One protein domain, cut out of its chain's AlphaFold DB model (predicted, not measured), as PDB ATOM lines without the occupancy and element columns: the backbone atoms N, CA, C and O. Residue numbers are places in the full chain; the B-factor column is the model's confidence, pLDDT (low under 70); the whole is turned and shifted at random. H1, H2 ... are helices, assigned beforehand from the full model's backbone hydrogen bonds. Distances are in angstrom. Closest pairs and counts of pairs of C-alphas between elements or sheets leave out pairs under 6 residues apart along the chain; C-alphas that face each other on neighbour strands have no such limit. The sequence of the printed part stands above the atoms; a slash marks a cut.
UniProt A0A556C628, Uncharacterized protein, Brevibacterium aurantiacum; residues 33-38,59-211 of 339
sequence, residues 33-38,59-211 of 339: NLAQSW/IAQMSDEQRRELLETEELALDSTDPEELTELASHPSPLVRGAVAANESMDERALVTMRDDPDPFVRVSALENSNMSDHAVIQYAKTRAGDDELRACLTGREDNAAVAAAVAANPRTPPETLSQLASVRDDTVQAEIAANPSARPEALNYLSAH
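What this domain is: This is residues 33 to 38 and 59 to 211 of the 339 residues of an uncharacterized protein of Brevibacterium aurantiacum (UniProt A0A556C628). This is a chain wound in stacked turns, an elongated solenoid of short helices. H2, H4, H6, H8, H10 and H12 follow one another in one row and run one way, while H3, H5, H7, H9 and H11 make a second row beside it and run the opposite way. The longest helix, H2, is at one end of the stack and H12 at the other; H1, cut off from H2, packs on H10 near the H12 end. The printed part has 159 residues with twelve named helices, H1 to H12 in chain order, and no named strand: the class is all helix. It is only just loose, close to compact, with a radius of gyration of the C-alphas of 18.4 A and spans of 61 by 32 by 26 A.

Where its parts are: H2, residues 64 to 79, is 22.6 A long and begins with C-alpha 64 at (-2.710, 12.004, 45.822). After it come H3, residues 83 to 89; H4, 95 to 103, 12.1 A; H5, 109 to 115; H6, 121 to 129, 12.4 A; H7, 135 to 142; H8, 148 to 155; H9, 162 to 170, 11.9 A; H10, 176 to 182; H11, 188 to 196, 12.2 A; and H12, 202 to 208, which ends with C-alpha 208 at (-1.751, 24.384, -9.007). H1, residues 33 to 38, begins with C-alpha 33 at (0.589, 35.285, 3.666).

How they stand to each other: H2 touches H4, the same way at a shallow tilt of 15 degrees; their closest C-alphas, of Glu 74 and Val 97, are 4.9 A apart. H4 and H9 are the hubs, each touching four helices. H4 touches H6, the same way, closest at the C-alphas of Gly 99 and Val 123, 4.3 A. H5 and H6 form a helical hairpin, closest at Leu 112 and Ala 127, C-alphas 5.6 A apart. H6 touches H8, C-alphas of Val 125 and Glu 150 5.3 A apart, but H6 and H7 are close but not clearly touching. H7 touches H9, C-alphas of Ala 142 and Val 168 5.5 A apart, and H9 touches H11, C-alphas of Ala 166 and Val 190 4.4 A apart. H1 touches H10, opposite ways, C-alphas of Ala 35 and Ser 180 5.6 A apart. H2 and H12 are apart. Every O i to N i+4 pair is within hydrogen-bond range in each helix but H8, with 3 of 4.

The domain as a whole: The C-alphas farthest apart, of Glu 65 and Ala 210, are 62.7 A apart. Residues 39 to 58 are not printed, and C-alphas 38 and 59 are 37.2 A apart across the cut. Of the links printed whole, H8 to H9 is short and the others are tight. The mean pLDDT of the printed part is 81.3; residues 33 to 38, 59 and 145 are under 70.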
ATOM      1  N   ASN A  33       1.831  34.618   3.278       44.78
ATOM      2  CA  ASN A  33       0.589  35.285   3.666       44.78
ATOM      3  C   ASN A  33      -0.692  34.683   3.059       44.78
ATOM      4  O   ASN A  33      -1.737  34.709   3.708       44.78
ATOM      5  N   LEU A  34      -0.665  34.153   1.830       44.97
ATOM      6  CA  LEU A  34      -1.848  33.574   1.180       44.97
ATOM      7  C   LEU A  34      -2.196  32.212   1.797       44.97
ATOM      8  O   LEU A  34      -3.356  31.978   2.133       44.97
ATOM      9  N   ALA A  35      -1.186  31.366   2.027       42.50
ATOM     10  CA  ALA A  35      -1.338  30.083   2.716       42.50
ATOM     11  C   ALA A  35      -1.790  30.274   4.178       42.50
ATOM     12  O   ALA A  35      -2.695  29.579   4.643       42.50
ATOM     13  N   GLN A  36      -1.241  31.280   4.874       42.81
ATOM     14  CA  GLN A  36      -1.669  31.668   6.225       42.81
ATOM     15  C   GLN A  36      -3.081  32.282   6.266       42.81
ATOM     16  O   GLN A  36      -3.810  32.105   7.245       42.81
ATOM     17  N   SER A  37      -3.518  32.974   5.206       44.69
ATOM     18  CA  SER A  37      -4.886  33.511   5.127       44.69
ATOM     19  C   SER A  37      -5.941  32.403   5.090       44.69
ATOM     20  O   SER A  37      -7.040  32.567   5.615       44.69
ATOM     21  N   TRP A  38      -5.586  31.240   4.538       45.84
ATOM     22  CA  TRP A  38      -6.474  30.089   4.423       45.84
ATOM     23  C   TRP A  38      -6.595  29.300   5.733       45.84
ATOM     24  O   TRP A  38      -7.573  28.579   5.920       45.84
ATOM     25  N   ILE A  59      -6.887  10.954  35.752       66.50
ATOM     26  CA  ILE A  59      -5.959  11.584  36.704       66.50
ATOM     27  C   ILE A  59      -6.738  12.236  37.850       66.50
ATOM     28  O   ILE A  59      -6.328  12.149  39.011       66.50
ATOM     29  N   ALA A  60      -7.891  12.854  37.572       70.06
ATOM     30  CA  ALA A  60      -8.763  13.467  38.571       70.06
ATOM     31  C   ALA A  60      -9.322  12.453  39.592       70.06
ATOM     32  O   ALA A  60      -9.563  12.822  40.745       70.06
ATOM     33  N   GLN A  61      -9.457  11.182  39.207       74.75
ATOM     34  CA  GLN A  61      -9.919  10.090  40.071       74.75
ATOM     35  C   GLN A  61      -8.798   9.410  40.877       74.75
ATOM     36  O   GLN A  61      -9.092   8.698  41.839       74.75
ATOM     37  N   MET A  62      -7.526   9.637  40.532       77.31
ATOM     38  CA  MET A  62      -6.383   9.085  41.267       77.31
ATOM     39  C   MET A  62      -6.245   9.708  42.661       77.31
ATOM     40  O   MET A  62      -6.490  10.901  42.865       77.31
ATOM     41  N   SER A  63      -5.800   8.901  43.623       83.31
ATOM     42  CA  SER A  63      -5.391   9.404  44.936       83.31
ATOM     43  C   SER A  63      -4.124  10.260  44.830       83.31
ATOM     44  O   SER A  63      -3.336  10.113  43.896       83.31
ATOM     45  N   ASP A  64      -3.899  11.140  45.806       75.50
ATOM     46  CA  ASP A  64      -2.710  12.004  45.822       75.50
ATOM     47  C   ASP A  64      -1.396  11.207  45.863       75.50
ATOM     48  O   ASP A  64      -0.381  11.685  45.364       75.50
ATOM     49  N   GLU A  65      -1.420   9.993  46.420       79.62
ATOM     50  CA  GLU A  65      -0.270   9.086  46.421       79.62
ATOM     51  C   GLU A  65       0.002   8.527  45.023       79.62
ATOM     52  O   GLU A  65       1.107   8.662  44.512       79.62
ATOM     53  N   GLN A  66      -1.035   8.015  44.357       74.19
ATOM     54  CA  GLN A  66      -0.924   7.493  42.992       74.19
ATOM     55  C   GLN A  66      -0.481   8.570  41.997       74.19
ATOM     56  O   GLN A  66       0.246   8.280  41.055       74.19
ATOM     57  N   ARG A  67      -0.917   9.822  42.187       73.19
ATOM     58  CA  ARG A  67      -0.450  10.944  41.362       73.19
ATOM     59  C   ARG A  67       1.022  11.255  41.595       73.19
ATOM     60  O   ARG A  67       1.709  11.587  40.642       73.19
ATOM     61  N   ARG A  68       1.492  11.185  42.843       71.19
ATOM     62  CA  ARG A  68       2.899  11.435  43.169       71.19
ATOM     63  C   ARG A  68       3.795  10.358  42.561       71.19
ATOM     64  O   ARG A  68       4.745  10.707  41.880       71.19
ATOM     65  N   GLU A  69       3.431   9.091  42.730       78.00
ATOM     66  CA  GLU A  69       4.147   7.954  42.135       78.00
ATOM     67  C   GLU A  69       4.180   8.040  40.599       78.00
ATOM     68  O   GLU A  69       5.214   7.818  39.971       78.00
ATOM     69  N   LEU A  70       3.065   8.439  39.978       75.06
ATOM     70  CA  LEU A  70       3.007   8.675  38.537       75.06
ATOM     71  C   LEU A  70       3.960   9.797  38.088       75.06
ATOM     72  O   LEU A  70       4.631   9.651  37.076       75.06
ATOM     73  N   LEU A  71       4.030  10.903  38.833       74.81
ATOM     74  CA  LEU A  71       4.928  12.014  38.510       74.81
ATOM     75  C   LEU A  71       6.402  11.631  38.688       74.81
ATOM     76  O   LEU A  71       7.220  11.987  37.851       74.81
ATOM     77  N   GLU A  72       6.734  10.888  39.745       77.12
ATOM     78  CA  GLU A  72       8.101  10.410  39.985       77.12
ATOM     79  C   GLU A  72       8.560   9.444  38.882       77.12
ATOM     80  O   GLU A  72       9.693   9.526  38.412       77.12
ATOM     81  N   THR A  73       7.671   8.557  38.423       80.75
ATOM     82  CA  THR A  73       7.971   7.628  37.319       80.75
ATOM     83  C   THR A  73       8.054   8.322  35.959       80.75
ATOM     84  O   THR A  73       8.851   7.917  35.117       80.75
ATOM     85  N   GLU A  74       7.274   9.381  35.736       78.81
ATOM     86  CA  GLU A  74       7.372  10.223  34.540       78.81
ATOM     87  C   GLU A  74       8.683  11.024  34.512       78.81
ATOM     88  O   GLU A  74       9.362  11.051  33.489       78.81
ATOM     89  N   GLU A  75       9.076  11.626  35.638       76.50
ATOM     90  CA  GLU A  75      10.349  12.346  35.772       76.50
ATOM     91  C   GLU A  75      11.538  11.406  35.532       76.50
ATOM     92  O   GLU A  75      12.435  11.723  34.752       76.50
ATOM     93  N   LEU A  76      11.487  10.197  36.097       80.81
ATOM     94  CA  LEU A  76      12.478   9.155  35.839       80.81
ATOM     95  C   LEU A  76      12.552   8.778  34.351       80.81
ATOM     96  O   LEU A  76      13.645   8.655  33.805       80.81
ATOM     97  N   ALA A  77      11.407   8.633  33.680       78.69
ATOM     98  CA  ALA A  77      11.358   8.327  32.252       78.69
ATOM     99  C   ALA A  77      11.971   9.433  31.377       78.69
ATOM    100  O   ALA A  77      12.530   9.128  30.325       78.69
ATOM    101  N   LEU A  78      11.868  10.700  31.787       77.94
ATOM    102  CA  LEU A  78      12.438  11.839  31.060       77.94
ATOM    103  C   LEU A  78      13.949  11.971  31.271       77.94
ATOM    104  O   LEU A  78      14.669  12.283  30.324       77.94
ATOM    105  N   ASP A  79      14.420  11.726  32.493       82.06
ATOM    106  CA  ASP A  79      15.819  11.945  32.875       82.06
ATOM    107  C   ASP A  79      16.702  10.701  32.704       82.06
ATOM    108  O   ASP A  79      17.934  10.811  32.678       82.06
ATOM    109  N   SER A  80      16.104   9.509  32.597       84.38
ATOM    110  CA  SER A  80      16.871   8.274  32.450       84.38
ATOM    111  C   SER A  80      17.664   8.266  31.144       84.38
ATOM    112  O   SER A  80      17.198   8.659  30.074       84.38
ATOM    113  N   THR A  81      18.900   7.790  31.257       88.25
ATOM    114  CA  THR A  81      19.817   7.554  30.134       88.25
ATOM    115  C   THR A  81      20.104   6.066  29.949       88.25
ATOM    116  O   THR A  81      20.883   5.704  29.067       88.25
ATOM    117  N   ASP A  82      19.496   5.206  30.776       88.69
ATOM    118  CA  ASP A  82      19.673   3.760  30.728       88.69
ATOM    119  C   ASP A  82      18.649   3.132  29.764       88.69
ATOM    120  O   ASP A  82      17.442   3.172  30.026       88.69
ATOM    121  N   PRO A  83      19.093   2.524  28.647       84.19
ATOM    122  CA  PRO A  83      18.189   1.890  27.697       84.19
ATOM    123  C   PRO A  83      17.359   0.746  28.295       84.19
ATOM    124  O   PRO A  83      16.242   0.515  27.830       84.19
ATOM    125  N   GLU A  84      17.874   0.012  29.289       87.00
ATOM    126  CA  GLU A  84      17.129  -1.097  29.905       87.00
ATOM    127  C   GLU A  84      15.951  -0.572  30.733       87.00
ATOM    128  O   GLU A  84      14.829  -1.062  30.587       87.00
ATOM    129  N   GLU A  85      16.180   0.486  31.514       88.62
ATOM    130  CA  GLU A  85      15.151   1.168  32.303       88.62
ATOM    131  C   GLU A  85      14.073   1.789  31.404       88.62
ATOM    132  O   GLU A  85      12.877   1.585  31.618       88.62
ATOM    133  N   LEU A  86      14.480   2.472  30.329       87.44
ATOM    134  CA  LEU A  86      13.544   3.029  29.353       87.44
ATOM    135  C   LEU A  86      12.714   1.941  28.657       87.44
ATOM    136  O   LEU A  86      11.517   2.120  28.434       87.44
ATOM    137  N   THR A  87      13.315   0.786  28.355       87.94
ATOM    138  CA  THR A  87      12.596  -0.346  27.750       87.94
ATOM    139  C   THR A  87      11.555  -0.934  28.706       87.94
ATOM    140  O   THR A  87      10.458  -1.303  28.277       87.94
ATOM    141  N   GLU A  88      11.864  -1.004  30.002       89.31
ATOM    142  CA  GLU A  88      10.907  -1.434  31.024       89.31
ATOM    143  C   GLU A  88       9.738  -0.442  31.137       89.31
ATOM    144  O   GLU A  88       8.567  -0.834  31.057       89.31
ATOM    145  N   LEU A  89      10.042   0.858  31.213       88.44
ATOM    146  CA  LEU A  89       9.048   1.932  31.300       88.44
ATOM    147  C   LEU A  89       8.204   2.078  30.021       88.44
ATOM    148  O   LEU A  89       7.046   2.495  30.089       88.44
ATOM    149  N   ALA A  90       8.709   1.659  28.856       89.06
ATOM    150  CA  ALA A  90       7.944   1.637  27.607       89.06
ATOM    151  C   ALA A  90       6.723   0.696  27.661       89.06
ATOM    152  O   ALA A  90       5.777   0.873  26.897       89.06
ATOM    153  N   SER A  91       6.705  -0.282  28.573       90.31
ATOM    154  CA  SER A  91       5.568  -1.194  28.782       90.31
ATOM    155  C   SER A  91       4.636  -0.757  29.921       90.31
ATOM    156  O   SER A  91       3.735  -1.504  30.312       90.31
ATOM    157  N   HIS A  92       4.839   0.442  30.475       90.12
ATOM    158  CA  HIS A  92       4.100   0.922  31.638       90.12
ATOM    159  C   HIS A  92       2.592   1.085  31.339       90.12
ATOM    160  O   HIS A  92       2.222   1.536  30.250       90.12
ATOM    161  N   PRO A  93       1.679   0.762  32.280       86.69
ATOM    162  CA  PRO A  93       0.233   0.864  32.051       86.69
ATOM    163  C   PRO A  93      -0.238   2.295  31.763       86.69
ATOM    164  O   PRO A  93      -1.170   2.490  30.981       86.69
ATOM    165  N   SER A  94       0.410   3.296  32.365       81.88
ATOM    166  CA  SER A  94       0.075   4.703  32.133       81.88
ATOM    167  C   SER A  94       0.622   5.195  30.786       81.88
ATOM    168  O   SER A  94       1.838   5.128  30.585       81.88
ATOM    169  N   PRO A  95      -0.226   5.745  29.896       79.50
ATOM    170  CA  PRO A  95       0.216   6.335  28.634       79.50
ATOM    171  C   PRO A  95       1.093   7.578  28.828       79.50
ATOM    172  O   PRO A  95       1.891   7.881  27.951       79.50
ATOM    173  N   LEU A  96       1.005   8.267  29.974       78.75
ATOM    174  CA  LEU A  96       1.864   9.421  30.267       78.75
ATOM    175  C   LEU A  96       3.330   9.012  30.408       78.75
ATOM    176  O   LEU A  96       4.196   9.599  29.771       78.75
ATOM    177  N   VAL A  97       3.587   7.940  31.161       81.81
ATOM    178  CA  VAL A  97       4.940   7.394  31.331       81.81
ATOM    179  C   VAL A  97       5.463   6.863  29.999       81.81
ATOM    180  O   VAL A  97       6.581   7.184  29.615       81.81
ATOM    181  N   ARG A  98       4.638   6.129  29.233       86.44
ATOM    182  CA  ARG A  98       5.036   5.684  27.887       86.44
ATOM    183  C   ARG A  98       5.335   6.868  26.961       86.44
ATOM    184  O   ARG A  98       6.309   6.824  26.224       86.44
ATOM    185  N   GLY A  99       4.550   7.941  27.004       78.75
ATOM    186  CA  GLY A  99       4.801   9.141  26.202       78.75
ATOM    187  C   GLY A  99       6.080   9.875  26.611       78.75
ATOM    188  O   GLY A  99       6.831  10.308  25.741       78.75
ATOM    189  N   ALA A 100       6.381   9.941  27.911       78.25
ATOM    190  CA  ALA A 100       7.639  10.481  28.427       78.25
ATOM    191  C   ALA A 100       8.854   9.674  27.945       78.25
ATOM    192  O   ALA A 100       9.806  10.255  27.429       78.25
ATOM    193  N   VAL A 101       8.780   8.339  28.003       87.75
ATOM    194  CA  VAL A 101       9.801   7.453  27.420       87.75
ATOM    195  C   VAL A 101       9.947   7.705  25.915       87.75
ATOM    196  O   VAL A 101      11.060   7.836  25.414       87.75
ATOM    197  N   ALA A 102       8.834   7.827  25.185       86.81
ATOM    198  CA  ALA A 102       8.856   8.093  23.748       86.81
ATOM    199  C   ALA A 102       9.461   9.460  23.397       86.81
ATOM    200  O   ALA A 102       9.998   9.613  22.305       86.81
ATOM    201  N   ALA A 103       9.384  10.450  24.288       84.94
ATOM    202  CA  ALA A 103       9.977  11.772  24.103       84.94
ATOM    203  C   ALA A 103      11.465  11.837  24.498       84.94
ATOM    204  O   ALA A 103      12.133  12.821  24.182       84.94
ATOM    205  N   ASN A 104      11.990  10.814  25.178       85.38
ATOM    206  CA  ASN A 104      13.361  10.802  25.672       85.38
ATOM    207  C   ASN A 104      14.379  10.713  24.514       85.38
ATOM    208  O   ASN A 104      14.272   9.873  23.616       85.38
ATOM    209  N   GLU A 105      15.404  11.570  24.552       85.75
ATOM    210  CA  GLU A 105      16.474  11.643  23.544       85.75
ATOM    211  C   GLU A 105      17.406  10.417  23.541       85.75
ATOM    212  O   GLU A 105      18.128  10.187  22.573       85.75
ATOM    213  N   SER A 106      17.401   9.622  24.610       85.75
ATOM    214  CA  SER A 106      18.179   8.384  24.746       85.75
ATOM    215  C   SER A 106      17.443   7.158  24.198       85.75
ATOM    216  O   SER A 106      18.030   6.077  24.131       85.75
ATOM    217  N   MET A 107      16.174   7.302  23.795       87.44
ATOM    218  CA  MET A 107      15.369   6.185  23.310       87.44
ATOM    219  C   MET A 107      15.839   5.697  21.937       87.44
ATOM    220  O   MET A 107      16.094   6.493  21.028       87.44
ATOM    221  N   ASP A 108      15.921   4.377  21.759       91.25
ATOM    222  CA  ASP A 108      16.337   3.778  20.495       91.25
ATOM    223  C   ASP A 108      15.205   3.719  19.452       91.25
ATOM    224  O   ASP A 108      14.020   3.578  19.766       91.25
ATOM    225  N   GLU A 109      15.584   3.765  18.172       91.19
ATOM    226  CA  GLU A 109      14.633   3.752  17.056       91.19
ATOM    227  C   GLU A 109      13.744   2.495  17.038       91.19
ATOM    228  O   GLU A 109      12.575   2.571  16.663       91.19
ATOM    229  N   ARG A 110      14.258   1.320  17.432       91.75
ATOM    230  CA  ARG A 110      13.469   0.079  17.356       91.75
ATOM    231  C   ARG A 110      12.315   0.119  18.341       91.75
ATOM    232  O   ARG A 110      11.205  -0.263  17.969       91.75
ATOM    233  N   ALA A 111      12.559   0.591  19.556       91.31
ATOM    234  CA  ALA A 111      11.504   0.790  20.532       91.31
ATOM    235  C   ALA A 111      10.541   1.901  20.094       91.31
ATOM    236  O   ALA A 111       9.328   1.689  20.112       91.31
ATOM    237  N   LEU A 112      11.046   3.023  19.573       91.75
ATOM    238  CA  LEU A 112      10.206   4.093  19.029       91.75
ATOM    239  C   LEU A 112       9.257   3.588  17.930       91.75
ATOM    240  O   LEU A 112       8.078   3.937  17.926       91.75
ATOM    241  N   VAL A 113       9.715   2.697  17.043       92.94
ATOM    242  CA  VAL A 113       8.862   2.061  16.023       92.94
ATOM    243  C   VAL A 113       7.718   1.260  16.650       92.94
ATOM    244  O   VAL A 113       6.627   1.249  16.085       92.94
ATOM    245  N   THR A 114       7.926   0.623  17.806       92.38
ATOM    246  CA  THR A 114       6.837  -0.060  18.527       92.38
ATOM    247  C   THR A 114       5.856   0.927  19.162       92.38
ATOM    248  O   THR A 114       4.648   0.734  19.057       92.38
ATOM    249  N   MET A 115       6.358   2.020  19.740       90.19
ATOM    250  CA  MET A 115       5.555   3.056  20.409       90.19
ATOM    251  C   MET A 115       4.755   3.916  19.425       90.19
ATOM    252  O   MET A 115       3.670   4.400  19.729       90.19
ATOM    253  N   ARG A 116       5.239   4.054  18.191       89.50
ATOM    254  CA  ARG A 116       4.495   4.658  17.081       89.50
ATOM    255  C   ARG A 116       3.186   3.920  16.777       89.50
ATOM    256  O   ARG A 116       2.254   4.520  16.252       89.50
ATOM    257  N   ASP A 117       3.114   2.631  17.098       89.62
ATOM    258  CA  ASP A 117       1.929   1.790  16.932       89.62
ATOM    259  C   ASP A 117       1.186   1.563  18.277       89.62
ATOM    260  O   ASP A 117       0.350   0.661  18.380       89.62
ATOM    261  N   ASP A 118       1.458   2.390  19.303       90.81
ATOM    262  CA  ASP A 118       0.811   2.334  20.624       90.81
ATOM    263  C   ASP A 118      -0.710   2.574  20.523       90.81
ATOM    264  O   ASP A 118      -1.171   3.372  19.693       90.81
ATOM    265  N   PRO A 119      -1.528   1.905  21.361       86.62
ATOM    266  CA  PRO A 119      -2.967   2.159  21.414       86.62
ATOM    267  C   PRO A 119      -3.318   3.624  21.708       86.62
ATOM    268  O   PRO A 119      -4.332   4.113  21.199       86.62
ATOM    269  N   ASP A 120      -2.499   4.333  22.484       81.56
ATOM    270  CA  ASP A 120      -2.761   5.705  22.901       81.56
ATOM    271  C   ASP A 120      -2.208   6.735  21.891       81.56
ATOM    272  O   ASP A 120      -1.014   6.703  21.572       81.56
ATOM    273  N   PRO A 121      -3.040   7.663  21.369       79.56
ATOM    274  CA  PRO A 121      -2.595   8.700  20.437       79.56
ATOM    275  C   PRO A 121      -1.461   9.583  20.957       79.56
ATOM    276  O   PRO A 121      -0.609   9.981  20.165       79.56
ATOM    277  N   PHE A 122      -1.423   9.869  22.262       78.25
ATOM    278  CA  PHE A 122      -0.384  10.703  22.865       78.25
ATOM    279  C   PHE A 122       0.997  10.073  22.677       78.25
ATOM    280  O   PHE A 122       1.915  10.721  22.179       78.25
ATOM    281  N   VAL A 123       1.114   8.777  22.971       81.19
ATOM    282  CA  VAL A 123       2.370   8.027  22.832       81.19
ATOM    283  C   VAL A 123       2.817   7.975  21.370       81.19
ATOM    284  O   VAL A 123       3.999   8.167  21.077       81.19
ATOM    285  N   ARG A 124       1.874   7.780  20.436       85.56
ATOM    286  CA  ARG A 124       2.182   7.778  18.996       85.56
ATOM    287  C   ARG A 124       2.737   9.120  18.527       85.56
ATOM    288  O   ARG A 124       3.718   9.134  17.785       85.56
ATOM    289  N   VAL A 125       2.127  10.229  18.953       79.06
ATOM    290  CA  VAL A 125       2.600  11.589  18.645       79.06
ATOM    291  C   VAL A 125       4.008  11.793  19.195       79.06
ATOM    292  O   VAL A 125       4.901  12.121  18.419       79.06
ATOM    293  N   SER A 126       4.239  11.513  20.480       80.81
ATOM    294  CA  SER A 126       5.559  11.661  21.106       80.81
ATOM    295  C   SER A 126       6.642  10.862  20.379       80.81
ATOM    296  O   SER A 126       7.723  11.385  20.120       80.81
ATOM    297  N   ALA A 127       6.339   9.625  19.972       87.75
ATOM    298  CA  ALA A 127       7.278   8.805  19.213       87.75
ATOM    299  C   ALA A 127       7.608   9.417  17.839       87.75
ATOM    300  O   ALA A 127       8.764   9.410  17.421       87.75
ATOM    301  N   LEU A 128       6.616   9.959  17.124       86.38
ATOM    302  CA  LEU A 128       6.819  10.590  15.812       86.38
ATOM    303  C   LEU A 128       7.618  11.899  15.898       86.38
ATOM    304  O   LEU A 128       8.387  12.201  14.983       86.38
ATOM    305  N   GLU A 129       7.454  12.664  16.977       84.25
ATOM    306  CA  GLU A 129       8.198  13.909  17.208       84.25
ATOM    307  C   GLU A 129       9.641  13.670  17.665       84.25
ATOM    308  O   GLU A 129      10.474  14.570  17.547       84.25
ATOM    309  N   ASN A 130       9.962  12.466  18.147       86.19
ATOM    310  CA  ASN A 130      11.302  12.143  18.615       86.19
ATOM    311  C   ASN A 130      12.340  12.274  17.482       86.19
ATOM    312  O   ASN A 130      12.144  11.798  16.357       86.19
ATOM    313  N   SER A 131      13.470  12.909  17.797       86.75
ATOM    314  CA  SER A 131      14.583  13.162  16.875       86.75
ATOM    315  C   SER A 131      15.316  11.891  16.433       86.75
ATOM    316  O   SER A 131      15.882  11.874  15.340       86.75
ATOM    317  N   ASN A 132      15.268  10.819  17.230       89.06
ATOM    318  CA  ASN A 132      15.845   9.513  16.900       89.06
ATOM    319  C   ASN A 132      14.941   8.673  15.984       89.06
ATOM    320  O   ASN A 132      15.385   7.652  15.453       89.06
ATOM    321  N   MET A 133      13.683   9.075  15.770       90.44
ATOM    322  CA  MET A 133      12.807   8.408  14.809       90.44
ATOM    323  C   MET A 133      13.256   8.742  13.384       90.44
ATOM    324  O   MET A 133      13.249   9.909  12.975       90.44
ATOM    325  N   SER A 134      13.594   7.717  12.594       92.69
ATOM    326  CA  SER A 134      14.018   7.937  11.213       92.69
ATOM    327  C   SER A 134      12.890   8.466  10.332       92.69
ATOM    328  O   SER A 134      11.725   8.069  10.442       92.69
ATOM    329  N   ASP A 135      13.265   9.288   9.354       91.12
ATOM    330  CA  ASP A 135      12.336   9.788   8.339       91.12
ATOM    331  C   ASP A 135      11.643   8.646   7.591       91.12
ATOM    332  O   ASP A 135      10.471   8.750   7.241       91.12
ATOM    333  N   HIS A 136      12.333   7.517   7.383       90.62
ATOM    334  CA  HIS A 136      11.734   6.341   6.760       90.62
ATOM    335  C   HIS A 136      10.574   5.789   7.602       90.62
ATOM    336  O   HIS A 136       9.504   5.506   7.057       90.62
ATOM    337  N   ALA A 137      10.747   5.660   8.920       90.06
ATOM    338  CA  ALA A 137       9.690   5.193   9.812       90.06
ATOM    339  C   ALA A 137       8.495   6.161   9.855       90.06
ATOM    340  O   ALA A 137       7.346   5.705   9.826       90.06
ATOM    341  N   VAL A 138       8.758   7.472   9.854       89.25
ATOM    342  CA  VAL A 138       7.735   8.530   9.792       89.25
ATOM    343  C   VAL A 138       6.966   8.476   8.468       89.25
ATOM    344  O   VAL A 138       5.737   8.440   8.469       89.25
ATOM    345  N   ILE A 139       7.664   8.374   7.332       88.31
ATOM    346  CA  ILE A 139       7.064   8.290   5.989       88.31
ATOM    347  C   ILE A 139       6.138   7.079   5.863       88.31
ATOM    348  O   ILE A 139       5.041   7.192   5.308       88.31
ATOM    349  N   GLN A 140       6.562   5.910   6.356       88.88
ATOM    350  CA  GLN A 140       5.730   4.703   6.318       88.88
ATOM    351  C   GLN A 140       4.449   4.889   7.132       88.88
ATOM    352  O   GLN A 140       3.372   4.494   6.689       88.88
ATOM    353  N   TYR A 141       4.548   5.529   8.296       88.06
ATOM    354  CA  TYR A 141       3.398   5.758   9.158       88.06
ATOM    355  C   TYR A 141       2.426   6.786   8.575       88.06
ATOM    356  O   TYR A 141       1.231   6.495   8.458       88.06
ATOM    357  N   ALA A 142       2.940   7.927   8.107       87.62
ATOM    358  CA  ALA A 142       2.151   8.999   7.505       87.62
ATOM    359  C   ALA A 142       1.262   8.499   6.354       87.62
ATOM    360  O   ALA A 142       0.133   8.959   6.216       87.62
ATOM    361  N   LYS A 143       1.708   7.499   5.580       81.31
ATOM    362  CA  LYS A 143       0.956   6.919   4.451       81.31
ATOM    363  C   LYS A 143      -0.191   5.975   4.834       81.31
ATOM    364  O   LYS A 143      -0.933   5.548   3.950       81.31
ATOM    365  N   THR A 144      -0.325   5.586   6.103       79.50
ATOM    366  CA  THR A 144      -1.229   4.492   6.501       79.50
ATOM    367  C   THR A 144      -2.489   4.965   7.222       79.50
ATOM    368  O   THR A 144      -3.574   4.929   6.642       79.50
ATOM    369  N   ARG A 145      -2.387   5.325   8.508       67.19
ATOM    370  CA  ARG A 145      -3.545   5.542   9.396       67.19
ATOM    371  C   ARG A 145      -3.466   6.800  10.256       67.19
ATOM    372  O   ARG A 145      -4.381   6.996  11.051       67.19
ATOM    373  N   ALA A 146      -2.446   7.632  10.072       74.12
ATOM    374  CA  ALA A 146      -2.270   8.854  10.846       74.12
ATOM    375  C   ALA A 146      -3.519   9.759  10.766       74.12
ATOM    376  O   ALA A 146      -4.064   9.977   9.675       74.12
ATOM    377  N   GLY A 147      -3.995  10.208  11.928       76.06
ATOM    378  CA  GLY A 147      -4.950  11.297  12.092       76.06
ATOM    379  C   GLY A 147      -4.250  12.657  12.035       76.06
ATOM    380  O   GLY A 147      -3.063  12.737  11.724       76.06
ATOM    381  N   ASP A 148      -4.994  13.733  12.294       74.62
ATOM    382  CA  ASP A 148      -4.497  15.112  12.151       74.62
ATOM    383  C   ASP A 148      -3.247  15.370  13.009       74.62
ATOM    384  O   ASP A 148      -2.180  15.680  12.478       74.62
ATOM    385  N   ASP A 149      -3.346  15.144  14.320       74.62
ATOM    386  CA  ASP A 149      -2.253  15.425  15.253       74.62
ATOM    387  C   ASP A 149      -0.995  14.603  14.944       74.62
ATOM    388  O   ASP A 149       0.115  15.132  14.986       74.62
ATOM    389  N   GLU A 150      -1.146  13.340  14.535       82.12
ATOM    390  CA  GLU A 150      -0.001  12.505  14.159       82.12
ATOM    391  C   GLU A 150       0.633  12.945  12.833       82.12
ATOM    392  O   GLU A 150       1.851  12.873  12.675       82.12
ATOM    393  N   LEU A 151      -0.162  13.425  11.873       81.81
ATOM    394  CA  LEU A 151       0.363  13.981  10.623       81.81
ATOM    395  C   LEU A 151       1.125  15.285  10.861       81.81
ATOM    396  O   LEU A 151       2.147  15.520  10.218       81.81
ATOM    397  N   ARG A 152       0.661  16.114  11.799       81.88
ATOM    398  CA  ARG A 152       1.374  17.323  12.226       81.88
ATOM    399  C   ARG A 152       2.682  16.967  12.931       81.88
ATOM    400  O   ARG A 152       3.714  17.535  12.588       81.88
ATOM    401  N   ALA A 153       2.653  15.980  13.826       79.00
ATOM    402  CA  ALA A 153       3.830  15.460  14.525       79.00
ATOM    403  C   ALA A 153       4.923  14.965  13.564       79.00
ATOM    404  O   ALA A 153       6.107  15.217  13.776       79.00
ATOM    405  N   CYS A 154       4.535  14.323  12.454       82.75
ATOM    406  CA  CYS A 154       5.478  13.888  11.420       82.75
ATOM    407  C   CYS A 154       6.313  15.047  10.847       82.75
ATOM    408  O   CYS A 154       7.449  14.826  10.432       82.75
ATOM    409  N   LEU A 155       5.764  16.265  10.804       80.81
ATOM    410  CA  LEU A 155       6.428  17.447  10.250       80.81
ATOM    411  C   LEU A 155       7.291  18.195  11.278       80.81
ATOM    412  O   LEU A 155       8.143  18.988  10.875       80.81
ATOM    413  N   THR A 156       7.107  17.951  12.581       79.88
ATOM    414  CA  THR A 156       7.849  18.628  13.655       79.88
ATOM    415  C   THR A 156       9.355  18.375  13.510       79.88
ATOM    416  O   THR A 156       9.801  17.229  13.530       79.88
ATOM    417  N   GLY A 157      10.149  19.442  13.342       75.12
ATOM    418  CA  GLY A 157      11.607  19.346  13.174       75.12
ATOM    419  C   GLY A 157      12.060  18.760  11.831       75.12
ATOM    420  O   GLY A 157      13.250  18.496  11.648       75.12
ATOM    421  N   ARG A 158      11.120  18.544  10.903       77.81
ATOM    422  CA  ARG A 158      11.333  17.977   9.564       77.81
ATOM    423  C   ARG A 158      10.732  18.878   8.485       77.81
ATOM    424  O   ARG A 158      10.383  18.399   7.408       77.81
ATOM    425  N   GLU A 159      10.609  20.177   8.762       75.56
ATOM    426  CA  GLU A 159       9.893  21.130   7.909       75.56
ATOM    427  C   GLU A 159      10.504  21.231   6.500       75.56
ATOM    428  O   GLU A 159       9.784  21.398   5.517       75.56
ATOM    429  N   ASP A 160      11.821  21.044   6.393       76.00
ATOM    430  CA  ASP A 160      12.560  21.089   5.127       76.00
ATOM    431  C   ASP A 160      12.633  19.723   4.409       76.00
ATOM    432  O   ASP A 160      13.184  19.616   3.310       76.00
ATOM    433  N   ASN A 161      12.096  18.648   5.003       85.38
ATOM    434  CA  ASN A 161      12.167  17.310   4.424       85.38
ATOM    435  C   ASN A 161      11.018  17.063   3.434       85.38
ATOM    436  O   ASN A 161       9.926  16.619   3.800       85.38
ATOM    437  N   ALA A 162      11.303  17.276   2.148       86.31
ATOM    438  CA  ALA A 162      10.344  17.086   1.061       86.31
ATOM    439  C   ALA A 162       9.735  15.671   1.007       86.31
ATOM    440  O   ALA A 162       8.572  15.523   0.639       86.31
ATOM    441  N   ALA A 163      10.471  14.625   1.402       84.81
ATOM    442  CA  ALA A 163       9.956  13.255   1.374       84.81
ATOM    443  C   ALA A 163       8.902  13.010   2.467       84.81
ATOM    444  O   ALA A 163       7.890  12.349   2.217       84.81
ATOM    445  N   VAL A 164       9.112  13.575   3.659       85.88
ATOM    446  CA  VAL A 164       8.137  13.538   4.759       85.88
ATOM    447  C   VAL A 164       6.922  14.394   4.409       85.88
ATOM    448  O   VAL A 164       5.791  13.919   4.511       85.88
ATOM    449  N   ALA A 165       7.144  15.608   3.897       86.88
ATOM    450  CA  ALA A 165       6.085  16.490   3.416       86.88
ATOM    451  C   ALA A 165       5.221  15.824   2.331       86.88
ATOM    452  O   ALA A 165       3.995  15.861   2.412       86.88
ATOM    453  N   ALA A 166       5.837  15.150   1.354       83.56
ATOM    454  CA  ALA A 166       5.119  14.424   0.308       83.56
ATOM    455  C   ALA A 166       4.317  13.247   0.881       83.56
ATOM    456  O   ALA A 166       3.183  13.019   0.474       83.56
ATOM    457  N   ALA A 167       4.861  12.518   1.861       82.69
ATOM    458  CA  ALA A 167       4.147  11.422   2.514       82.69
ATOM    459  C   ALA A 167       2.913  11.905   3.292       82.69
ATOM    460  O   ALA A 167       1.860  11.270   3.214       82.69
ATOM    461  N   VAL A 168       3.030  13.035   3.998       86.31
ATOM    462  CA  VAL A 168       1.901  13.691   4.667       86.31
ATOM    463  C   VAL A 168       0.900  14.203   3.631       86.31
ATOM    464  O   VAL A 168      -0.290  13.939   3.759       86.31
ATOM    465  N   ALA A 169       1.343  14.855   2.555       86.25
ATOM    466  CA  ALA A 169       0.455  15.334   1.496       86.25
ATOM    467  C   ALA A 169      -0.270  14.203   0.745       86.25
ATOM    468  O   ALA A 169      -1.410  14.391   0.337       86.25
ATOM    469  N   ALA A 170       0.342  13.028   0.598       82.88
ATOM    470  CA  ALA A 170      -0.251  11.881  -0.091       82.88
ATOM    471  C   ALA A 170      -1.369  11.193   0.713       82.88
ATOM    472  O   ALA A 170      -2.171  10.441   0.152       82.88
ATOM    473  N   ASN A 171      -1.431  11.400   2.034       82.31
ATOM    474  CA  ASN A 171      -2.437  10.752   2.866       82.31
ATOM    475  C   ASN A 171      -3.831  11.377   2.613       82.31
ATOM    476  O   ASN A 171      -4.031  12.567   2.853       82.31
ATOM    477  N   PRO A 172      -4.846  10.599   2.182       80.44
ATOM    478  CA  PRO A 172      -6.182  11.134   1.894       80.44
ATOM    479  C   PRO A 172      -6.892  11.762   3.102       80.44
ATOM    480  O   PRO A 172      -7.845  12.520   2.931       80.44
ATOM    481  N   ARG A 173      -6.459  11.419   4.321       81.62
ATOM    482  CA  ARG A 173      -6.987  11.956   5.583       81.62
ATOM    483  C   ARG A 173      -6.303  13.245   6.016       81.62
ATOM    484  O   ARG A 173      -6.705  13.801   7.034       81.62
ATOM    485  N   THR A 174      -5.295  13.708   5.282       82.56
ATOM    486  CA  THR A 174      -4.584  14.933   5.634       82.56
ATOM    487  C   THR A 174      -5.541  16.112   5.610       82.56
ATOM    488  O   THR A 174      -6.181  16.357   4.582       82.56
ATOM    489  N   PRO A 175      -5.651  16.845   6.728       80.75
ATOM    490  CA  PRO A 175      -6.547  17.976   6.805       80.75
ATOM    491  C   PRO A 175      -6.176  19.057   5.788       80.75
ATOM    492  O   PRO A 175      -4.988  19.287   5.518       80.75
ATOM    493  N   PRO A 176      -7.176  19.775   5.261       78.44
ATOM    494  CA  PRO A 176      -6.964  20.887   4.342       78.44
ATOM    495  C   PRO A 176      -5.985  21.959   4.853       78.44
ATOM    496  O   PRO A 176      -5.285  22.592   4.063       78.44
ATOM    497  N   GLU A 177      -5.933  22.186   6.165       78.81
ATOM    498  CA  GLU A 177      -5.058  23.152   6.831       78.81
ATOM    499  C   GLU A 177      -3.593  22.716   6.747       78.81
ATOM    500  O   GLU A 177      -2.741  23.504   6.337       78.81
ATOM    501  N   THR A 178      -3.310  21.451   7.060       81.38
ATOM    502  CA  THR A 178      -1.971  20.860   6.942       81.38
ATOM    503  C   THR A 178      -1.514  20.863   5.482       81.38
ATOM    504  O   THR A 178      -0.396  21.278   5.189       81.38
ATOM    505  N   LEU A 179      -2.401  20.540   4.531       81.38
ATOM    506  CA  LEU A 179      -2.106  20.682   3.095       81.38
ATOM    507  C   LEU A 179      -1.803  22.135   2.695       81.38
ATOM    508  O   LEU A 179      -0.942  22.378   1.851       81.38
ATOM    509  N   SER A 180      -2.484  23.108   3.306       79.75
ATOM    510  CA  SER A 180      -2.257  24.533   3.035       79.75
ATOM    511  C   SER A 180      -0.901  24.999   3.572       79.75
ATOM    512  O   SER A 180      -0.235  25.793   2.917       79.75
ATOM    513  N   GLN A 181      -0.458  24.475   4.720       78.94
ATOM    514  CA  GLN A 181       0.896  24.706   5.237       78.94
ATOM    515  C   GLN A 181       1.952  24.118   4.292       78.94
ATOM    516  O   GLN A 181       2.908  24.807   3.930       78.94
ATOM    517  N   LEU A 182       1.735  22.887   3.818       80.81
ATOM    518  CA  LEU A 182       2.639  22.209   2.886       80.81
ATOM    519  C   LEU A 182       2.703  22.865   1.502       80.81
ATOM    520  O   LEU A 182       3.697  22.700   0.804       80.81
ATOM    521  N   ALA A 183       1.706  23.661   1.107       77.56
ATOM    522  CA  ALA A 183       1.728  24.395  -0.162       77.56
ATOM    523  C   ALA A 183       2.875  25.424  -0.253       77.56
ATOM    524  O   ALA A 183       3.245  25.840  -1.350       77.56
ATOM    525  N   SER A 184       3.450  25.824   0.888       75.00
ATOM    526  CA  SER A 184       4.648  26.671   0.938       75.00
ATOM    527  C   SER A 184       5.931  25.930   0.529       75.00
ATOM    528  O   SER A 184       6.897  26.566   0.096       75.00
ATOM    529  N   VAL A 185       5.935  24.594   0.596       78.56
ATOM    530  CA  VAL A 185       7.068  23.750   0.206       78.56
ATOM    531  C   VAL A 185       7.185  23.757  -1.318       78.56
ATOM    532  O   VAL A 185       6.315  23.279  -2.052       78.56
ATOM    533  N   ARG A 186       8.284  24.330  -1.817       77.69
ATOM    534  CA  ARG A 186       8.568  24.470  -3.253       77.69
ATOM    535  C   ARG A 186       9.220  23.216  -3.829       77.69
ATOM    536  O   ARG A 186      10.302  23.289  -4.405       77.69
ATOM    537  N   ASP A 187       8.557  22.083  -3.652       84.88
ATOM    538  CA  ASP A 187       8.952  20.805  -4.233       84.88
ATOM    539  C   ASP A 187       7.827  20.272  -5.129       84.88
ATOM    540  O   ASP A 187       6.676  20.158  -4.703       84.88
ATOM    541  N   ASP A 188       8.164  19.948  -6.379       82.50
ATOM    542  CA  ASP A 188       7.201  19.481  -7.381       82.50
ATOM    543  C   ASP A 188       6.498  18.180  -6.950       82.50
ATOM    544  O   ASP A 188       5.333  17.967  -7.285       82.50
ATOM    545  N   THR A 189       7.176  17.318  -6.187       84.69
ATOM    546  CA  THR A 189       6.590  16.072  -5.672       84.69
ATOM    547  C   THR A 189       5.534  16.392  -4.624       84.69
ATOM    548  O   THR A 189       4.408  15.911  -4.718       84.69
ATOM    549  N   VAL A 190       5.862  17.260  -3.662       83.25
ATOM    550  CA  VAL A 190       4.919  17.694  -2.618       83.25
ATOM    551  C   VAL A 190       3.694  18.361  -3.243       83.25
ATOM    552  O   VAL A 190       2.560  18.043  -2.887       83.25
ATOM    553  N   GLN A 191       3.894  19.238  -4.226       85.81
ATOM    554  CA  GLN A 191       2.797  19.922  -4.910       85.81
ATOM    555  C   GLN A 191       1.933  18.981  -5.758       85.81
ATOM    556  O   GLN A 191       0.717  19.172  -5.824       85.81
ATOM    557  N   ALA A 192       2.522  17.952  -6.373       79.19
ATOM    558  CA  ALA A 192       1.770  16.915  -7.074       79.19
ATOM    559  C   ALA A 192       0.887  16.104  -6.111       79.19
ATOM    560  O   ALA A 192      -0.280  15.863  -6.420       79.19
ATOM    561  N   GLU A 193       1.406  15.745  -4.934       84.50
ATOM    562  CA  GLU A 193       0.637  15.028  -3.909       84.50
ATOM    563  C   GLU A 193      -0.495  15.895  -3.338       84.50
ATOM    564  O   GLU A 193      -1.628  15.429  -3.222       84.50
ATOM    565  N   ILE A 194      -0.250  17.190  -3.089       84.94
ATOM    566  CA  ILE A 194      -1.312  18.141  -2.713       84.94
ATOM    567  C   ILE A 194      -2.380  18.212  -3.812       84.94
ATOM    568  O   ILE A 194      -3.570  18.162  -3.511       84.94
ATOM    569  N   ALA A 195      -1.985  18.304  -5.087       83.31
ATOM    570  CA  ALA A 195      -2.922  18.352  -6.208       83.31
ATOM    571  C   ALA A 195      -3.766  17.076  -6.337       83.31
ATOM    572  O   ALA A 195      -4.934  17.159  -6.712       83.31
ATOM    573  N   ALA A 196      -3.196  15.910  -6.033       81.25
ATOM    574  CA  ALA A 196      -3.890  14.626  -6.084       81.25
ATOM    575  C   ALA A 196      -4.772  14.363  -4.849       81.25
ATOM    576  O   ALA A 196      -5.680  13.529  -4.914       81.25
ATOM    577  N   ASN A 197      -4.532  15.058  -3.733       82.62
ATOM    578  CA  ASN A 197      -5.216  14.788  -2.475       82.62
ATOM    579  C   ASN A 197      -6.720  15.146  -2.544       82.62
ATOM    580  O   ASN A 197      -7.067  16.295  -2.833       82.62
ATOM    581  N   PRO A 198      -7.645  14.220  -2.220       80.31
ATOM    582  CA  PRO A 198      -9.082  14.503  -2.206       80.31
ATOM    583  C   PRO A 198      -9.492  15.621  -1.237       80.31
ATOM    584  O   PRO A 198     -10.483  16.300  -1.475       80.31
ATOM    585  N   SER A 199      -8.744  15.830  -0.157       82.00
ATOM    586  CA  SER A 199      -8.989  16.873   0.845       82.00
ATOM    587  C   SER A 199      -8.389  18.232   0.454       82.00
ATOM    588  O   SER A 199      -8.506  19.202   1.206       82.00
ATOM    589  N   ALA A 200      -7.757  18.337  -0.721       79.00
ATOM    590  CA  ALA A 200      -7.206  19.590  -1.218       79.00
ATOM    591  C   ALA A 200      -8.298  20.641  -1.446       79.00
ATOM    592  O   ALA A 200      -9.362  20.370  -2.010       79.00
ATOM    593  N   ARG A 201      -8.017  21.877  -1.026       80.38
ATOM    594  CA  ARG A 201      -8.977  22.974  -1.148       80.38
ATOM    595  C   ARG A 201      -9.087  23.489  -2.587       80.38
ATOM    596  O   ARG A 201      -8.079  23.523  -3.299       80.38
ATOM    597  N   PRO A 202     -10.272  23.983  -2.995       77.69
ATOM    598  CA  PRO A 202     -10.482  24.649  -4.280       77.69
ATOM    599  C   PRO A 202      -9.424  25.698  -4.633       77.69
ATOM    600  O   PRO A 202      -9.002  25.785  -5.783       77.69
ATOM    601  N   GLU A 203      -8.984  26.487  -3.654       79.38
ATOM    602  CA  GLU A 203      -8.008  27.562  -3.824       79.38
ATOM    603  C   GLU A 203      -6.623  27.017  -4.192       79.38
ATOM    604  O   GLU A 203      -5.995  27.514  -5.131       79.38
ATOM    605  N   ALA A 204      -6.186  25.953  -3.511       81.00
ATOM    606  CA  ALA A 204      -4.927  25.269  -3.795       81.00
ATOM    607  C   ALA A 204      -4.958  24.614  -5.184       81.00
ATOM    608  O   ALA A 204      -4.036  24.796  -5.977       81.00
ATOM    609  N   LEU A 205      -6.055  23.930  -5.528       83.25
ATOM    610  CA  LEU A 205      -6.238  23.327  -6.853       83.25
ATOM    611  C   LEU A 205      -6.253  24.381  -7.965       83.25
ATOM    612  O   LEU A 205      -5.664  24.179  -9.026       83.25
ATOM    613  N   ASN A 206      -6.881  25.531  -7.724       81.44
ATOM    614  CA  ASN A 206      -6.891  26.628  -8.682       81.44
ATOM    615  C   ASN A 206      -5.485  27.196  -8.913       81.44
ATOM    616  O   ASN A 206      -5.114  27.441 -10.059       81.44
ATOM    617  N   TYR A 207      -4.684  27.351  -7.856       81.69
ATOM    618  CA  TYR A 207      -3.287  27.767  -7.981       81.69
ATOM    619  C   TYR A 207      -2.454  26.746  -8.773       81.69
ATOM    620  O   TYR A 207      -1.809  27.096  -9.764       81.69
ATOM    621  N   LEU A 208      -2.529  25.466  -8.394       83.62
ATOM    622  CA  LEU A 208      -1.751  24.384  -9.007       83.62
ATOM    623  C   LEU A 208      -2.175  24.078 -10.454       83.62
ATOM    624  O   LEU A 208      -1.378  23.564 -11.237       83.62
ATOM    625  N   SER A 209      -3.393  24.450 -10.860       82.56
ATOM    626  CA  SER A 209      -3.860  24.285 -12.245       82.56
ATOM    627  C   SER A 209      -3.028  25.057 -13.273       82.56
ATOM    628  O   SER A 209      -2.960  24.673 -14.437       82.56
ATOM    629  N   ALA A 210      -2.361  26.126 -12.840       81.81
ATOM    630  CA  ALA A 210      -1.503  26.944 -13.682       81.81
ATOM    631  C   ALA A 210      -0.006  26.653 -13.474       81.81
ATOM    632  O   ALA A 210       0.837  27.399 -13.977       81.81
ATOM    633  N   HIS A 211       0.328  25.578 -12.750       83.50
ATOM    634  CA  HIS A 211       1.704  25.170 -12.500       83.50
ATOM    635  C   HIS A 211       2.446  24.861 -13.811       83.50
ATOM    636  O   HIS A 211       1.837  24.408 -14.779       83.50
TER     637      HIS A 211